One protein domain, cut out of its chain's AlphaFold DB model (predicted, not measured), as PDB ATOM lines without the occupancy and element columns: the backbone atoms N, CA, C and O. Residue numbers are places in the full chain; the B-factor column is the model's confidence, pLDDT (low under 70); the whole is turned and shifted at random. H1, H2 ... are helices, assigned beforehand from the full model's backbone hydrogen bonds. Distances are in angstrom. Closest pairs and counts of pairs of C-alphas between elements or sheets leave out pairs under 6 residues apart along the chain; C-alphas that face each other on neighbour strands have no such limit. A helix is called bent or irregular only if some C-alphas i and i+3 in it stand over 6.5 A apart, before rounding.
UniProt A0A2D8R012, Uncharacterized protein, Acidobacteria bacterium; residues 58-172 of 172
ATOM      1  N   PRO A  58     -48.260  40.384 -10.524       97.56
ATOM      2  CA  PRO A  58     -49.252  39.380 -10.910       97.56
ATOM      3  C   PRO A  58     -49.345  39.142 -12.425       97.56
ATOM      4  O   PRO A  58     -49.355  37.987 -12.857       97.56
ATOM      5  N   GLU A  59     -49.390  40.205 -13.234       96.50
ATOM      6  CA  GLU A  59     -49.474  40.123 -14.696       96.50
ATOM      7  C   GLU A  59     -48.243  39.423 -15.296       96.50
ATOM      8  O   GLU A  59     -48.397  38.588 -16.191       96.50
ATOM      9  N   ASP A  60     -47.031  39.719 -14.812       97.12
ATOM     10  CA  ASP A  60     -45.812  39.030 -15.254       97.12
ATOM     11  C   ASP A  60     -45.824  37.551 -14.851       97.12
ATOM     12  O   ASP A  60     -45.556  36.687 -15.690       97.12
ATOM     13  N   ARG A  61     -46.189  37.241 -13.598       97.19
ATOM     14  CA  ARG A  61     -46.287  35.859 -13.096       97.19
ATOM     15  C   ARG A  61     -47.253  35.013 -13.919       97.19
ATOM     16  O   ARG A  61     -46.922  33.876 -14.249       97.19
ATOM     17  N   ALA A  62     -48.395  35.573 -14.313       96.75
ATOM     18  CA  ALA A  62     -49.385  34.886 -15.142       96.75
ATOM     19  C   ALA A  62     -48.875  34.534 -16.555       96.75
ATOM     20  O   ALA A  62     -49.413  33.635 -17.198       96.75
ATOM     21  N   ARG A  63     -47.834  35.221 -17.045       94.75
ATOM     22  CA  ARG A  63     -47.237  35.000 -18.374       94.75
ATOM     23  C   ARG A  63     -46.072  34.010 -18.361       94.75
ATOM     24  O   ARG A  63     -45.557  33.674 -19.427       94.75
ATOM     25  N   ARG A  64     -45.629  33.562 -17.183       94.62
ATOM     26  CA  ARG A  64     -44.433  32.722 -17.039       94.62
ATOM     27  C   ARG A  64     -44.635  31.338 -17.625       94.62
ATOM     28  O   ARG A  64     -45.629  30.668 -17.365       94.62
ATOM     29  N   LYS A  65     -43.633  30.905 -18.377       93.00
ATOM     30  CA  LYS A  65     -43.488  29.554 -18.909       93.00
ATOM     31  C   LYS A  65     -42.021  29.140 -18.808       93.00
ATOM     32  O   LYS A  65     -41.148  29.992 -18.631       93.00
ATOM     33  N   GLY A  66     -41.769  27.845 -18.963       91.31
ATOM     34  CA  GLY A  66     -40.424  27.279 -18.916       91.31
ATOM     35  C   GLY A  66     -40.043  26.751 -17.539       91.31
ATOM     36  O   GLY A  66     -40.543  27.207 -16.512       91.31
ATOM     37  N   SER A  67     -39.158  25.760 -17.543       90.94
ATOM     38  CA  SER A  67     -38.673  25.063 -16.350       90.94
ATOM     39  C   SER A  67     -37.176  25.282 -16.127       90.94
ATOM     40  O   SER A  67     -36.733  25.480 -14.997       90.94
ATOM     41  N   SER A  68     -36.392  25.310 -17.207       97.19
ATOM     42  CA  SER A  68     -34.955  25.582 -17.159       97.19
ATOM     43  C   SER A  68     -34.644  27.083 -17.087       97.19
ATOM     44  O   SER A  68     -35.524  27.935 -17.217       97.19
ATOM     45  N   LEU A  69     -33.375  27.429 -16.847       96.12
ATOM     46  CA  LEU A  69     -32.909  28.818 -16.913       96.12
ATOM     47  C   LEU A  69     -33.120  29.409 -18.317       96.12
ATOM     48  O   LEU A  69     -33.721  30.472 -18.435       96.12
ATOM     49  N   GLU A  70     -32.693  28.691 -19.357       97.00
ATOM     50  CA  GLU A  70     -32.787  29.149 -20.751       97.00
ATOM     51  C   GLU A  70     -34.237  29.387 -21.173       97.00
ATOM     52  O   GLU A  70     -34.575  30.460 -21.660       97.00
ATOM     53  N   GLU A  71     -35.142  28.451 -20.871       97.19
ATOM     54  CA  GLU A  71     -36.564  28.614 -21.204       97.19
ATOM     55  C   GLU A  71     -37.196  29.821 -20.493       97.19
ATOM     56  O   GLU A  71     -38.055  30.499 -21.059       97.19
ATOM     57  N   ARG A  72     -36.782  30.115 -19.251       97.44
ATOM     58  CA  ARG A  72     -37.258  31.293 -18.511       97.44
ATOM     59  C   ARG A  72     -36.714  32.595 -19.099       97.44
ATOM     60  O   ARG A  72     -37.452  33.582 -19.122       97.44
ATOM     61  N   ILE A  73     -35.466  32.597 -19.574       96.94
ATOM     62  CA  ILE A  73     -34.850  33.731 -20.280       96.94
ATOM     63  C   ILE A  73     -35.565  33.971 -21.614       96.94
ATOM     64  O   ILE A  73     -35.992  35.096 -21.877       96.94
ATOM     65  N   ASP A  74     -35.776  32.927 -22.411       95.94
ATOM     66  CA  ASP A  74     -36.469  33.012 -23.698       95.94
ATOM     67  C   ASP A  74     -37.916  33.483 -23.529       95.94
ATOM     68  O   ASP A  74     -38.392  34.376 -24.243       95.94
ATOM     69  N   ASN A  75     -38.621  32.949 -22.525       95.50
ATOM     70  CA  ASN A  75     -39.965  33.405 -22.202       95.50
ATOM     71  C   ASN A  75     -39.975  34.852 -21.696       95.50
ATOM     72  O   ASN A  75     -40.900  35.587 -22.016       95.50
ATOM     73  N   TRP A  76     -38.965  35.307 -20.953       96.00
ATOM     74  CA  TRP A  76     -38.864  36.715 -20.564       96.00
ATOM     75  C   TRP A  76     -38.634  37.639 -21.765       96.00
ATOM     76  O   TRP A  76     -39.314  38.657 -21.884       96.00
ATOM     77  N   LEU A  77     -37.725  37.277 -22.674       93.56
ATOM     78  CA  LEU A  77     -37.463  38.050 -23.892       93.56
ATOM     79  C   LEU A  77     -38.730  38.201 -24.744       93.56
ATOM     80  O   LEU A  77     -38.971  39.277 -25.302       93.56
ATOM     81  N   THR A  78     -39.544  37.144 -24.788       91.06
ATOM     82  CA  THR A  78     -40.758  37.065 -25.610       91.06
ATOM     83  C   THR A  78     -41.990  37.657 -24.926       91.06
ATOM     84  O   THR A  78     -42.710  38.424 -25.547       91.06
ATOM     85  N   ASP A  79     -42.236  37.354 -23.652       91.31
ATOM     86  CA  ASP A  79     -43.505  37.641 -22.959       91.31
ATOM     87  C   ASP A  79     -43.350  38.527 -21.709       91.31
ATOM     88  O   ASP A  79     -44.353  38.989 -21.160       91.31
ATOM     89  N   GLY A  80     -42.123  38.787 -21.253       93.50
ATOM     90  CA  GLY A  80     -41.835  39.640 -20.096       93.50
ATOM     91  C   GLY A  80     -41.746  41.127 -20.445       93.50
ATOM     92  O   GLY A  80     -41.646  41.500 -21.617       93.50
ATOM     93  N   ASP A  81     -41.759  41.995 -19.429       93.69
ATOM     94  CA  ASP A  81     -41.496  43.430 -19.601       93.69
ATOM     95  C   ASP A  81     -39.981  43.686 -19.650       93.69
ATOM     96  O   ASP A  81     -39.252  43.498 -18.672       93.69
ATOM     97  N   VAL A  82     -39.490  44.066 -20.829       93.50
ATOM     98  CA  VAL A  82     -38.061  44.103 -21.146       93.50
ATOM     99  C   VAL A  82     -37.610  45.544 -21.359       93.50
ATOM    100  O   VAL A  82     -38.142  46.249 -22.214       93.50
ATOM    101  N   GLY A  83     -36.585  45.965 -20.617       92.62
ATOM    102  CA  GLY A  83     -35.985  47.297 -20.699       92.62
ATOM    103  C   GLY A  83     -34.466  47.231 -20.833       92.62
ATOM    104  O   GLY A  83     -33.872  46.150 -20.814       92.62
ATOM    105  N   LEU A  84     -33.820  48.389 -20.985       94.31
ATOM    106  CA  LEU A  84     -32.361  48.463 -21.120       94.31
ATOM    107  C   LEU A  84     -31.645  48.005 -19.843       94.31
ATOM    108  O   LEU A  84     -30.724  47.196 -19.928       94.31
ATOM    109  N   SER A  85     -32.109  48.452 -18.673       95.69
ATOM    110  CA  SER A  85     -31.563  48.071 -17.363       95.69
ATOM    111  C   SER A  85     -31.668  46.564 -17.098       95.69
ATOM    112  O   SER A  85     -30.686  45.929 -16.718       95.69
ATOM    113  N   SER A  86     -32.826  45.950 -17.364       97.12
ATOM    114  CA  SER A  86     -33.024  44.509 -17.173       97.12
ATOM    115  C   SER A  86     -32.276  43.666 -18.212       97.12
ATOM    116  O   SER A  86     -31.722  42.626 -17.864       97.12
ATOM    117  N   LYS A  87     -32.134  44.140 -19.460       97.12
ATOM    118  CA  LYS A  87     -31.217  43.533 -20.446       97.12
ATOM    119  C   LYS A  87     -29.755  43.613 -20.005       97.12
ATOM    120  O   LYS A  87     -29.018  42.649 -20.199       97.12
ATOM    121  N   ALA A  88     -29.325  44.735 -19.426       97.62
ATOM    122  CA  ALA A  88     -27.969  44.879 -18.902       97.62
ATOM    123  C   ALA A  88     -27.714  43.899 -17.749       97.62
ATOM    124  O   ALA A  88     -26.687  43.218 -17.756       97.62
ATOM    125  N   LEU A  89     -28.679  43.745 -16.835       98.25
ATOM    126  CA  LEU A  89     -28.613  42.744 -15.770       98.25
ATOM    127  C   LEU A  89     -28.528  41.319 -16.329       98.25
ATOM    128  O   LEU A  89     -27.653  40.568 -15.913       98.25
ATOM    129  N   LEU A  90     -29.376  40.953 -17.299       98.06
ATOM    130  CA  LEU A  90     -29.317  39.642 -17.957       98.06
ATOM    131  C   LEU A  90     -27.924  39.380 -18.549       98.06
ATOM    132  O   LEU A  90     -27.327  38.335 -18.302       98.06
ATOM    133  N   ARG A  91     -27.377  40.341 -19.306       97.19
ATOM    134  CA  ARG A  91     -26.040  40.223 -19.911       97.19
ATOM    135  C   ARG A  91     -24.951  39.991 -18.869       97.19
ATOM    136  O   ARG A  91     -24.035  39.211 -19.126       97.19
ATOM    137  N   TYR A  92     -25.049  40.643 -17.717       98.19
ATOM    138  CA  TYR A  92     -24.117  40.428 -16.623       98.19
ATOM    139  C   TYR A  92     -24.320  39.054 -15.972       98.19
ATOM    140  O   TYR A  92     -23.402  38.236 -15.957       98.19
ATOM    141  N   MET A  93     -25.534  38.759 -15.508       97.75
ATOM    142  CA  MET A  93     -25.824  37.550 -14.736       97.75
ATOM    143  C   MET A  93     -25.622  36.263 -15.536       97.75
ATOM    144  O   MET A  93     -25.166  35.268 -14.972       97.75
ATOM    145  N   HIS A  94     -25.933  36.283 -16.833       96.75
ATOM    146  CA  HIS A  94     -25.880  35.107 -17.697       96.75
ATOM    147  C   HIS A  94     -24.593  35.019 -18.539       96.75
ATOM    148  O   HIS A  94     -24.107  33.919 -18.791       96.75
ATOM    149  N   HIS A  95     -23.998  36.148 -18.946       95.31
ATOM    150  CA  HIS A  95     -22.813  36.149 -19.822       95.31
ATOM    151  C   HIS A  95     -21.556  36.780 -19.205       95.31
ATOM    152  O   HIS A  95     -20.536  36.866 -19.888       95.31
ATOM    153  N   GLY A  96     -21.615  37.275 -17.965       95.69
ATOM    154  CA  GLY A  96     -20.489  37.951 -17.308       95.69
ATOM    155  C   GLY A  96     -20.074  39.265 -17.979       95.69
ATOM    156  O   GLY A  96     -18.954  39.733 -17.789       95.69
ATOM    157  N   LYS A  97     -20.942  39.860 -18.808       96.88
ATOM    158  CA  LYS A  97     -20.634  41.111 -19.514       96.88
ATOM    159  C   LYS A  97     -20.902  42.303 -18.606       96.88
ATOM    160  O   LYS A  97     -21.959  42.375 -17.987       96.88
ATOM    161  N   LYS A  98     -19.979  43.268 -18.586       96.00
ATOM    162  CA  LYS A  98     -20.159  44.529 -17.854       96.00
ATOM    163  C   LYS A  98     -21.492  45.192 -18.261       96.00
ATOM    164  O   LYS A  98     -21.725  45.333 -19.465       96.00
ATOM    165  N   PRO A  99     -22.347  45.599 -17.303       95.50
ATOM    166  CA  PRO A  99     -23.571  46.323 -17.617       95.50
ATOM    167  C   PRO A  99     -23.249  47.719 -18.170       95.50
ATOM    168  O   PRO A  99     -22.307  48.384 -17.741       95.50
ATOM    169  N   ASP A 100     -24.052  48.146 -19.136       94.62
ATOM    170  CA  ASP A 100     -23.977  49.401 -19.898       94.62
ATOM    171  C   ASP A 100     -25.222  50.290 -19.696       94.62
ATOM    172  O   ASP A 100     -25.321  51.367 -20.275       94.62
ATOM    173  N   ALA A 101     -26.177  49.831 -18.885       96.25
ATOM    174  CA  ALA A 101     -27.377  50.556 -18.494       96.25
ATOM    175  C   ALA A 101     -27.746  50.208 -17.046       96.25
ATOM    176  O   ALA A 101     -27.401  49.132 -16.545       96.25
ATOM    177  N   TYR A 102     -28.472  51.107 -16.390       94.88
ATOM    178  CA  TYR A 102     -28.968  50.954 -15.025       94.88
ATOM    179  C   TYR A 102     -30.359  51.594 -14.899       94.88
ATOM    180  O   TYR A 102     -30.779  52.312 -15.808       94.88
ATOM    181  N   PRO A 103     -31.123  51.301 -13.832       94.19
ATOM    182  CA  PRO A 103     -32.440  51.904 -13.657       94.19
ATOM    183  C   PRO A 103     -32.396  53.420 -13.441       94.19
ATOM    184  O   PRO A 103     -31.655  53.875 -12.583       94.19
ATOM    185  N   HIS A 104     -33.208  54.220 -14.132       90.62
ATOM    186  CA  HIS A 104     -33.308  55.664 -13.853       90.62
ATOM    187  C   HIS A 104     -34.593  56.040 -13.118       90.62
ATOM    188  O   HIS A 104     -34.634  57.035 -12.393       90.62
ATOM    189  N   ASP A 105     -35.631  55.230 -13.290       90.44
ATOM    190  CA  ASP A 105     -36.934  55.413 -12.675       90.44
ATOM    191  C   ASP A 105     -37.509  54.088 -12.150       90.44
ATOM    192  O   ASP A 105     -36.885  53.021 -12.218       90.44
ATOM    193  N   TRP A 106     -38.701  54.169 -11.548       91.81
ATOM    194  CA  TRP A 106     -39.351  52.999 -10.963       91.81
ATOM    195  C   TRP A 106     -39.694  51.958 -12.025       91.81
ATOM    196  O   TRP A 106     -39.591  50.769 -11.753       91.81
ATOM    197  N   GLY A 107     -40.065  52.379 -13.235       91.81
ATOM    198  CA  GLY A 107     -40.364  51.458 -14.325       91.81
ATOM    199  C   GLY A 107     -39.133  50.648 -14.728       91.81
ATOM    200  O   GLY A 107     -39.227  49.439 -14.947       91.81
ATOM    201  N   ASP A 108     -37.961  51.278 -14.775       93.25
ATOM    202  CA  ASP A 108     -36.708  50.581 -15.048       93.25
ATOM    203  C   ASP A 108     -36.319  49.603 -13.940       93.25
ATOM    204  O   ASP A 108     -35.827  48.509 -14.238       93.25
ATOM    205  N   LEU A 109     -36.528  49.981 -12.675       95.06
ATOM    206  CA  LEU A 109     -36.251  49.115 -11.529       95.06
ATOM    207  C   LEU A 109     -37.264  47.967 -11.443       95.06
ATOM    208  O   LEU A 109     -36.881  46.829 -11.179       95.06
ATOM    209  N   LEU A 110     -38.537  48.223 -11.735       95.50
ATOM    210  CA  LEU A 110     -39.583  47.207 -11.762       95.50
ATOM    211  C   LEU A 110     -39.236  46.109 -12.768       95.50
ATOM    212  O   LEU A 110     -39.273  44.934 -12.421       95.50
ATOM    213  N   ARG A 111     -38.800  46.459 -13.984       96.25
ATOM    214  CA  ARG A 111     -38.371  45.459 -14.984       96.25
ATOM    215  C   ARG A 111     -37.189  44.609 -14.511       96.25
ATOM    216  O   ARG A 111     -37.081  43.449 -14.902       96.25
ATOM    217  N   VAL A 112     -36.304  45.170 -13.687       97.38
ATOM    218  CA  VAL A 112     -35.212  44.432 -13.036       97.38
ATOM    219  C   VAL A 112     -35.760  43.472 -11.979       97.38
ATOM    220  O   VAL A 112     -35.426  42.289 -12.007       97.38
ATOM    221  N   ILE A 113     -36.645  43.952 -11.105       97.69
ATOM    222  CA  ILE A 113     -37.288  43.136 -10.068       97.69
ATOM    223  C   ILE A 113     -38.066  41.972 -10.695       97.69
ATOM    224  O   ILE A 113     -37.924  40.836 -10.249       97.69
ATOM    225  N   LEU A 114     -38.840  42.215 -11.758       98.19
ATOM    226  CA  LEU A 114     -39.599  41.175 -12.459       98.19
ATOM    227  C   LEU A 114     -38.686  40.108 -13.082       98.19
ATOM    228  O   LEU A 114     -39.002  38.919 -13.025       98.19
ATOM    229  N   LEU A 115     -37.538  40.509 -13.641       98.19
ATOM    230  CA  LEU A 115     -36.543  39.567 -14.160       98.19
ATOM    231  C   LEU A 115     -35.956  38.693 -13.040       98.19
ATOM    232  O   LEU A 115     -35.852  37.479 -13.206       98.19
ATOM    233  N   ILE A 116     -35.618  39.283 -11.892       98.06
ATOM    234  CA  ILE A 116     -35.078  38.542 -10.741       98.06
ATOM    235  C   ILE A 116     -36.145  37.635 -10.115       98.06
ATOM    236  O   ILE A 116     -35.845  36.502  -9.765       98.06
ATOM    237  N   ASP A 117     -37.405  38.070 -10.014       97.75
ATOM    238  CA  ASP A 117     -38.499  37.222  -9.509       97.75
ATOM    239  C   ASP A 117     -38.760  36.013 -10.424       97.75
ATOM    240  O   ASP A 117     -39.226  34.967  -9.975       97.75
ATOM    241  N   ARG A 118     -38.438  36.132 -11.716       97.06
ATOM    242  CA  ARG A 118     -38.492  35.034 -12.684       97.06
ATOM    243  C   ARG A 118     -37.270  34.113 -12.610       97.06
ATOM    244  O   ARG A 118     -37.399  32.909 -12.843       97.06
ATOM    245  N   ILE A 119     -36.103  34.658 -12.275       97.56
ATOM    246  CA  ILE A 119     -34.839  33.925 -12.122       97.56
ATOM    247  C   ILE A 119     -34.325  34.127 -10.685       97.56
ATOM    248  O   ILE A 119     -33.353  34.857 -10.465       97.56
ATOM    249  N   PRO A 120     -34.999  33.526  -9.682       96.81
ATOM    250  CA  PRO A 120     -34.718  33.774  -8.269       96.81
ATOM    251  C   PRO A 120     -33.289  33.407  -7.858       96.81
ATOM    252  O   PRO A 120     -32.774  33.953  -6.887       96.81
ATOM    253  N   GLU A 121     -32.616  32.538  -8.612       96.25
ATOM    254  CA  GLU A 121     -31.216  32.167  -8.404       96.25
ATOM    255  C   GLU A 121     -30.248  33.354  -8.565       96.25
ATOM    256  O   GLU A 121     -29.118  33.297  -8.088       96.25
ATOM    257  N   TRP A 122     -30.670  34.442  -9.220       97.81
ATOM    258  CA  TRP A 122     -29.870  35.665  -9.362       97.81
ATOM    259  C   TRP A 122     -30.041  36.647  -8.205       97.81
ATOM    260  O   TRP A 122     -29.248  37.577  -8.080       97.81
ATOM    261  N   ARG A 123     -31.032  36.442  -7.332       97.25
ATOM    262  CA  ARG A 123     -31.322  37.347  -6.212       97.25
ATOM    263  C   ARG A 123     -30.119  37.519  -5.284       97.25
ATOM    264  O   ARG A 123     -29.719  38.643  -5.007       97.25
ATOM    265  N   SER A 124     -29.477  36.415  -4.897       96.44
ATOM    266  CA  SER A 124     -28.276  36.430  -4.044       96.44
ATOM    267  C   SER A 124     -27.051  37.062  -4.711       96.44
ATOM    268  O   SER A 124     -26.088  37.394  -4.030       96.44
ATOM    269  N   ARG A 125     -27.081  37.242  -6.035       97.75
ATOM    270  CA  ARG A 125     -25.991  37.823  -6.822       97.75
ATOM    271  C   ARG A 125     -26.140  39.328  -7.019       97.75
ATOM    272  O   ARG A 125     -25.254  39.949  -7.595       97.75
ATOM    273  N   MET A 126     -27.229  39.939  -6.551       97.56
ATOM    274  CA  MET A 126     -27.468  41.373  -6.746       97.56
ATOM    275  C   MET A 126     -26.390  42.264  -6.131       97.56
ATOM    276  O   MET A 126     -26.094  43.319  -6.690       97.56
ATOM    277  N   GLU A 127     -25.735  41.818  -5.060       97.19
ATOM    278  CA  GLU A 127     -24.604  42.534  -4.471       97.19
ATOM    279  C   GLU A 127     -23.444  42.710  -5.464       97.19
ATOM    280  O   GLU A 127     -22.793  43.755  -5.462       97.19
ATOM    281  N   GLU A 128     -23.243  41.765  -6.395       97.94
ATOM    282  CA  GLU A 128     -22.235  41.881  -7.456       97.94
ATOM    283  C   GLU A 128     -22.448  43.141  -8.308       97.94
ATOM    284  O   GLU A 128     -21.482  43.723  -8.799       97.94
ATOM    285  N   MET A 129     -23.694  43.599  -8.468       97.44
ATOM    286  CA  MET A 129     -24.002  44.782  -9.272       97.44
ATOM    287  C   MET A 129     -23.519  46.079  -8.616       97.44
ATOM    288  O   MET A 129     -23.297  47.065  -9.314       97.44
ATOM    289  N   SER A 130     -23.296  46.087  -7.297       96.00
ATOM    290  CA  SER A 130     -22.907  47.288  -6.544       96.00
ATOM    291  C   SER A 130     -21.572  47.905  -6.980       96.00
ATOM    292  O   SER A 130     -21.306  49.074  -6.700       96.00
ATOM    293  N   GLN A 131     -20.736  47.145  -7.689       96.06
ATOM    294  CA  GLN A 131     -19.462  47.624  -8.227       96.06
ATOM    295  C   GLN A 131     -19.619  48.484  -9.493       96.06
ATOM    296  O   GLN A 131     -18.655  49.113  -9.931       96.06
ATOM    297  N   PHE A 132     -20.800  48.487 -10.118       95.81
ATOM    298  CA  PHE A 132     -21.043  49.200 -11.368       95.81
ATOM    299  C   PHE A 132     -21.736  50.542 -11.134       95.81
ATOM    300  O   PHE A 132     -22.595  50.699 -10.264       95.81
ATOM    301  N   GLU A 133     -21.367  51.521 -11.958       91.12
ATOM    302  CA  GLU A 133     -21.981  52.846 -11.965       91.12
ATOM    303  C   GLU A 133     -23.503  52.749 -12.148       91.12
ATOM    304  O   GLU A 133     -23.996  51.939 -12.936       91.12
ATOM    305  N   GLY A 134     -24.244  53.533 -11.362       90.69
ATOM    306  CA  GLY A 134     -25.708  53.523 -11.338       90.69
ATOM    307  C   GLY A 134     -26.347  52.314 -10.641       90.69
ATOM    308  O   GLY A 134     -27.514  52.372 -10.276       90.69
ATOM    309  N   TRP A 135     -25.594  51.245 -10.374       94.56
ATOM    310  CA  TRP A 135     -26.085  50.063  -9.658       94.56
ATOM    311  C   TRP A 135     -25.713  50.035  -8.175       94.56
ATOM    312  O   TRP A 135     -26.307  49.258  -7.435       94.56
ATOM    313  N   GLY A 136     -24.773  50.878  -7.737       92.75
ATOM    314  CA  GLY A 136     -24.195  50.892  -6.387       92.75
ATOM    315  C   GLY A 136     -25.176  50.585  -5.254       92.75
ATOM    316  O   GLY A 136     -25.088  49.536  -4.615       92.75
ATOM    317  N   GLU A 137     -26.129  51.485  -5.018       91.62
ATOM    318  CA  GLU A 137     -27.086  51.342  -3.918       91.62
ATOM    319  C   GLU A 137     -28.176  50.294  -4.198       91.62
ATOM    320  O   GLU A 137     -28.613  49.619  -3.267       91.62
ATOM    321  N   ILE A 138     -28.561  50.081  -5.465       93.69
ATOM    322  CA  ILE A 138     -29.505  49.014  -5.839       93.69
ATOM    323  C   ILE A 138     -28.923  47.645  -5.492       93.69
ATOM    324  O   ILE A 138     -29.608  46.831  -4.885       93.69
ATOM    325  N   GLY A 139     -27.669  47.388  -5.864       95.25
ATOM    326  CA  GLY A 139     -27.013  46.108  -5.623       95.25
ATOM    327  C   GLY A 139     -26.840  45.822  -4.133       95.25
ATOM    328  O   GLY A 139     -27.167  44.729  -3.683       95.25
ATOM    329  N   LYS A 140     -26.402  46.818  -3.349       94.62
ATOM    330  CA  LYS A 140     -26.192  46.667  -1.895       94.62
ATOM    331  C   LYS A 140     -27.482  46.439  -1.114       94.62
ATOM    332  O   LYS A 140     -27.471  45.735  -0.113       94.62
ATOM    333  N   ARG A 141     -28.572  47.092  -1.524       93.12
ATOM    334  CA  ARG A 141     -29.814  47.183  -0.740       93.12
ATOM    335  C   ARG A 141     -31.004  46.548  -1.450       93.12
ATOM    336  O   ARG A 141     -32.144  46.871  -1.129       93.12
ATOM    337  N   TYR A 142     -30.756  45.659  -2.413       95.00
ATOM    338  CA  TYR A 142     -31.800  45.069  -3.253       95.00
ATOM    339  C   TYR A 142     -32.951  44.473  -2.431       95.00
ATOM    340  O   TYR A 142     -34.117  44.745  -2.709       95.00
ATOM    341  N   GLU A 143     -32.616  43.714  -1.387       94.94
ATOM    342  CA  GLU A 143     -33.589  43.079  -0.495       94.94
ATOM    343  C   GLU A 143     -34.474  44.098   0.228       94.94
ATOM    344  O   GLU A 143     -35.698  43.995   0.177       94.94
ATOM    345  N   GLU A 144     -33.865  45.125   0.830       92.44
ATOM    346  CA  GLU A 144     -34.589  46.203   1.515       92.44
ATOM    347  C   GLU A 144     -35.514  46.959   0.554       92.44
ATOM    348  O   GLU A 144     -36.645  47.298   0.901       92.44
ATOM    349  N   ILE A 145     -35.032  47.231  -0.663       92.19
ATOM    350  CA  ILE A 145     -35.791  47.933  -1.702       92.19
ATOM    351  C   ILE A 145     -37.011  47.107  -2.111       92.19
ATOM    352  O   ILE A 145     -38.118  47.641  -2.184       92.19
ATOM    353  N   LEU A 146     -36.814  45.812  -2.370       94.00
ATOM    354  CA  LEU A 146     -37.883  44.904  -2.763       94.00
ATOM    355  C   LEU A 146     -38.933  44.766  -1.657       94.00
ATOM    356  O   LEU A 146     -40.128  44.854  -1.936       94.00
ATOM    357  N   GLU A 147     -38.501  44.587  -0.408       93.12
ATOM    358  CA  GLU A 147     -39.396  44.490   0.745       93.12
ATOM    359  C   GLU A 147     -40.207  45.777   0.939       93.12
ATOM    360  O   GLU A 147     -41.436  45.729   1.043       93.12
ATOM    361  N   ALA A 148     -39.549  46.940   0.922       90.56
ATOM    362  CA  ALA A 148     -40.224  48.227   1.052       90.56
ATOM    363  C   ALA A 148     -41.250  48.451  -0.069       90.56
ATOM    364  O   ALA A 148     -42.364  48.910   0.194       90.56
ATOM    365  N   ALA A 149     -40.904  48.094  -1.308       92.62
ATOM    366  CA  ALA A 149     -41.804  48.226  -2.443       92.62
ATOM    367  C   ALA A 149     -43.024  47.298  -2.339       92.62
ATOM    368  O   ALA A 149     -44.142  47.759  -2.555       92.62
ATOM    369  N   LEU A 150     -42.831  46.030  -1.961       93.38
ATOM    370  CA  LEU A 150     -43.926  45.072  -1.764       93.38
ATOM    371  C   LEU A 150     -44.857  45.487  -0.617       93.38
ATOM    372  O   LEU A 150     -46.070  45.313  -0.721       93.38
ATOM    373  N   ASN A 151     -44.305  46.060   0.455       91.62
ATOM    374  CA  ASN A 151     -45.095  46.587   1.567       91.62
ATOM    375  C   ASN A 151     -45.929  47.810   1.154       91.62
ATOM    376  O   ASN A 151     -47.049  47.980   1.632       91.62
ATOM    377  N   ALA A 152     -45.396  48.659   0.272       90.62
ATOM    378  CA  ALA A 152     -46.096  49.839  -0.229       90.62
ATOM    379  C   ALA A 152     -47.143  49.509  -1.309       90.62
ATOM    380  O   ALA A 152     -48.172  50.179  -1.387       90.62
ATOM    381  N   ASP A 153     -46.879  48.507  -2.149       93.31
ATOM    382  CA  ASP A 153     -47.788  47.990  -3.173       93.31
ATOM    383  C   ASP A 153     -47.461  46.511  -3.465       93.31
ATOM    384  O   ASP A 153     -46.479  46.223  -4.158       93.31
ATOM    385  N   PRO A 154     -48.301  45.558  -3.017       94.12
ATOM    386  CA  PRO A 154     -48.080  44.129  -3.248       94.12
ATOM    387  C   PRO A 154     -48.055  43.714  -4.726       94.12
ATOM    388  O   PRO A 154     -47.593  42.619  -5.052       94.12
ATOM    389  N   THR A 155     -48.567  44.558  -5.627       95.31
ATOM    390  CA  THR A 155     -48.514  44.331  -7.078       95.31
ATOM    391  C   THR A 155     -47.259  44.917  -7.720       95.31
ATOM    392  O   THR A 155     -46.926  44.542  -8.841       95.31
ATOM    393  N   LEU A 156     -46.539  45.803  -7.020       93.88
ATOM    394  CA  LEU A 156     -45.397  46.576  -7.520       93.88
ATOM    395  C   LEU A 156     -45.713  47.520  -8.695       93.88
ATOM    396  O   LEU A 156     -44.794  48.082  -9.297       93.88
ATOM    397  N   ARG A 157     -46.991  47.733  -9.026       89.44
ATOM    398  CA  ARG A 157     -47.412  48.571 -10.156       89.44
ATOM    399  C   ARG A 157     -46.965  50.014  -9.978       89.44
ATOM    400  O   ARG A 157     -46.438  50.618 -10.908       89.44
ATOM    401  N   SER A 158     -47.215  50.576  -8.801       85.75
ATOM    402  CA  SER A 158     -46.884  51.960  -8.480       85.75
ATOM    403  C   SER A 158     -46.817  52.139  -6.959       85.75
ATOM    404  O   SER A 158     -47.692  52.800  -6.390       85.75
ATOM    405  N   PRO A 159     -45.792  51.577  -6.288       82.38
ATOM    406  CA  PRO A 159     -45.636  51.733  -4.853       82.38
ATOM    407  C   PRO A 159     -45.612  53.211  -4.477       82.38
ATOM    408  O   PRO A 159     -44.944  54.031  -5.113       82.38
ATOM    409  N   THR A 160     -46.373  53.565  -3.442       79.44
ATOM    410  CA  THR A 160     -46.387  54.941  -2.940       79.44
ATOM    411  C   THR A 160     -44.969  55.319  -2.531       79.44
ATOM    412  O   THR A 160     -44.343  54.619  -1.739       79.44
ATOM    413  N   GLY A 161     -44.443  56.410  -3.087       72.31
ATOM    414  CA  GLY A 161     -43.064  56.813  -2.829       72.31
ATOM    415  C   GLY A 161     -42.014  56.091  -3.682       72.31
ATOM    416  O   GLY A 161     -40.832  56.180  -3.377       72.31
ATOM    417  N   ALA A 162     -42.385  55.372  -4.748       72.81
ATOM    418  CA  ALA A 162     -41.423  54.668  -5.606       72.81
ATOM    419  C   ALA A 162     -40.328  55.585  -6.182       72.81
ATOM    420  O   ALA A 162     -39.164  55.200  -6.296       72.81
ATOM    421  N   THR A 163     -40.693  56.828  -6.507       71.94
ATOM    422  CA  THR A 163     -39.725  57.837  -6.956       71.94
ATOM    423  C   THR A 163     -38.811  58.253  -5.801       71.94
ATOM    424  O   THR A 163     -37.616  58.453  -5.990       71.94
ATOM    425  N   GLU A 164     -39.343  58.348  -4.587       73.50
ATOM    426  CA  GLU A 164     -38.617  58.665  -3.360       73.50
ATOM    427  C   GLU A 164     -37.633  57.549  -2.990       73.50
ATOM    428  O   GLU A 164     -36.497  57.863  -2.645       73.50
ATOM    429  N   ILE A 165     -38.002  56.273  -3.163       69.94
ATOM    430  CA  ILE A 165     -37.091  55.125  -3.018       69.94
ATOM    431  C   ILE A 165     -35.863  55.330  -3.913       69.94
ATOM    432  O   ILE A 165     -34.738  55.306  -3.417       69.94
ATOM    433  N   LEU A 166     -36.058  55.647  -5.195       71.62
ATOM    434  CA  LEU A 166     -34.947  55.908  -6.117       71.62
ATOM    435  C   LEU A 166     -34.173  57.185  -5.792       71.62
ATOM    436  O   LEU A 166     -32.948  57.188  -5.865       71.62
ATOM    437  N   LYS A 167     -34.843  58.254  -5.352       73.25
ATOM    438  CA  LYS A 167     -34.160  59.459  -4.860       73.25
ATOM    439  C   LYS A 167     -33.245  59.126  -3.679       73.25
ATOM    440  O   LYS A 167     -32.133  59.638  -3.622       73.25
ATOM    441  N   THR A 168     -33.659  58.242  -2.766       69.56
ATOM    442  CA  THR A 168     -32.799  57.810  -1.648       69.56
ATOM    443  C   THR A 168     -31.626  56.925  -2.072       69.56
ATOM    444  O   THR A 168     -30.655  56.829  -1.325       69.56
ATOM    445  N   ILE A 169     -31.712  56.293  -3.246       70.19
ATOM    446  CA  ILE A 169     -30.670  55.451  -3.854       70.19
ATOM    447  C   ILE A 169     -29.661  56.318  -4.624       70.19
ATOM    448  O   ILE A 169     -28.467  56.048  -4.560       70.19
ATOM    449  N   TYR A 170     -30.116  57.370  -5.316       65.19
ATOM    450  CA  TYR A 170     -29.276  58.184  -6.210       65.19
ATOM    451  C   TYR A 170     -28.791  59.527  -5.645       65.19
ATOM    452  O   TYR A 170     -27.897  60.128  -6.235       65.19
ATOM    453  N   HIS A 171     -29.348  60.017  -4.534       58.50
ATOM    454  CA  HIS A 171     -28.966  61.304  -3.927       58.50
ATOM    455  C   HIS A 171     -28.272  61.162  -2.561       58.50
ATOM    456  O   HIS A 171     -28.494  61.993  -1.678       58.50
ATOM    457  N   ARG A 172     -27.460  60.118  -2.368       51.28
ATOM    458  CA  ARG A 172     -26.607  59.956  -1.177       51.28
ATOM    459  C   ARG A 172     -25.154  60.288  -1.469       51.28
ATOM    460  O   ARG A 172     -24.673  59.881  -2.547       51.28
TER     461      ARG A 172
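This is residues 58 to 172 of the 172 residues of an uncharacterized protein of Acidobacteria bacterium (UniProt A0A2D8R012). Seven helices surround one in the core, H4: H3 packs slantwise along it, H7 crosses it on another side, H8 lies across its first end, and H1 and H2 are beside its last part. H5 turns back from H4's last end, and H6 sits between H5 and H8. The printed part has 115 residues with eight named helices, H1 to H8, and no named strand; its class is all helix. It is compact, with a radius of gyration of the C-alphas of 13.4 A and spans of 38 by 30 by 21 A.

H4, residues 106 to 118, touches H3, residues 84 to 95, at a shallow tilt of 31 degrees, the same way; the closest C-alphas, of Ser 86 and Val 112, are 4.7 A apart. H5, residues 120 to 131, touches H4 only at the corner, and only just, with 3 pairs of C-alphas within 8 A, the closest Ile 116 and Arg 123 at 6.0 A. H8, residues 162 to 170, only just touches H4, with 3 such pairs, about perpendicular at 89 degrees; the C-alphas of Trp 106 and Ala 162 are closest, 6.0 A apart. H6, residues 136 to 140, touches H5, closest at the C-alphas of Ser 130 and Gly 136, 3.8 A. H6 only just touches H8, with 3 such pairs, closest at the C-alphas of Glu 137 and Ile 169, 5.5 A. Close to H4 but not clearly touching are H7, residues 142 to 152, H1, residues 58 to 62, and H2, residues 69 to 79, with closest C-alphas Ile 113 and Leu 146 at 7.5 A, Leu 114 and Asp 60 at 7.1 A, and Arg 118 and Arg 72 at 7.0 A. Every O i to N i+4 pair is within hydrogen-bond range in H1, H2, H3, H4, H6, H7 and H8; H5 has 1 of 8, beside 6 of 9 O i to N i+3 pairs.

H4 is 18.1 A long, from C-alpha 106 at (-39.351, 52.999, -10.963) to C-alpha 118 at (-38.492, 35.034, -12.684). H5, 20.6 A, is irregular: C-alphas 124 and 127 are 7.1 A apart. H1 begins at C-alpha 58, (-49.252, 39.380, -10.910).

The C-alphas farthest apart, of Ser 67 and Arg 172, are 39.9 A apart. The printed part has no cut and no long link. Mean pLDDT of the printed part is 91.9; residues 165, 168 and 170 to 172 are under 70.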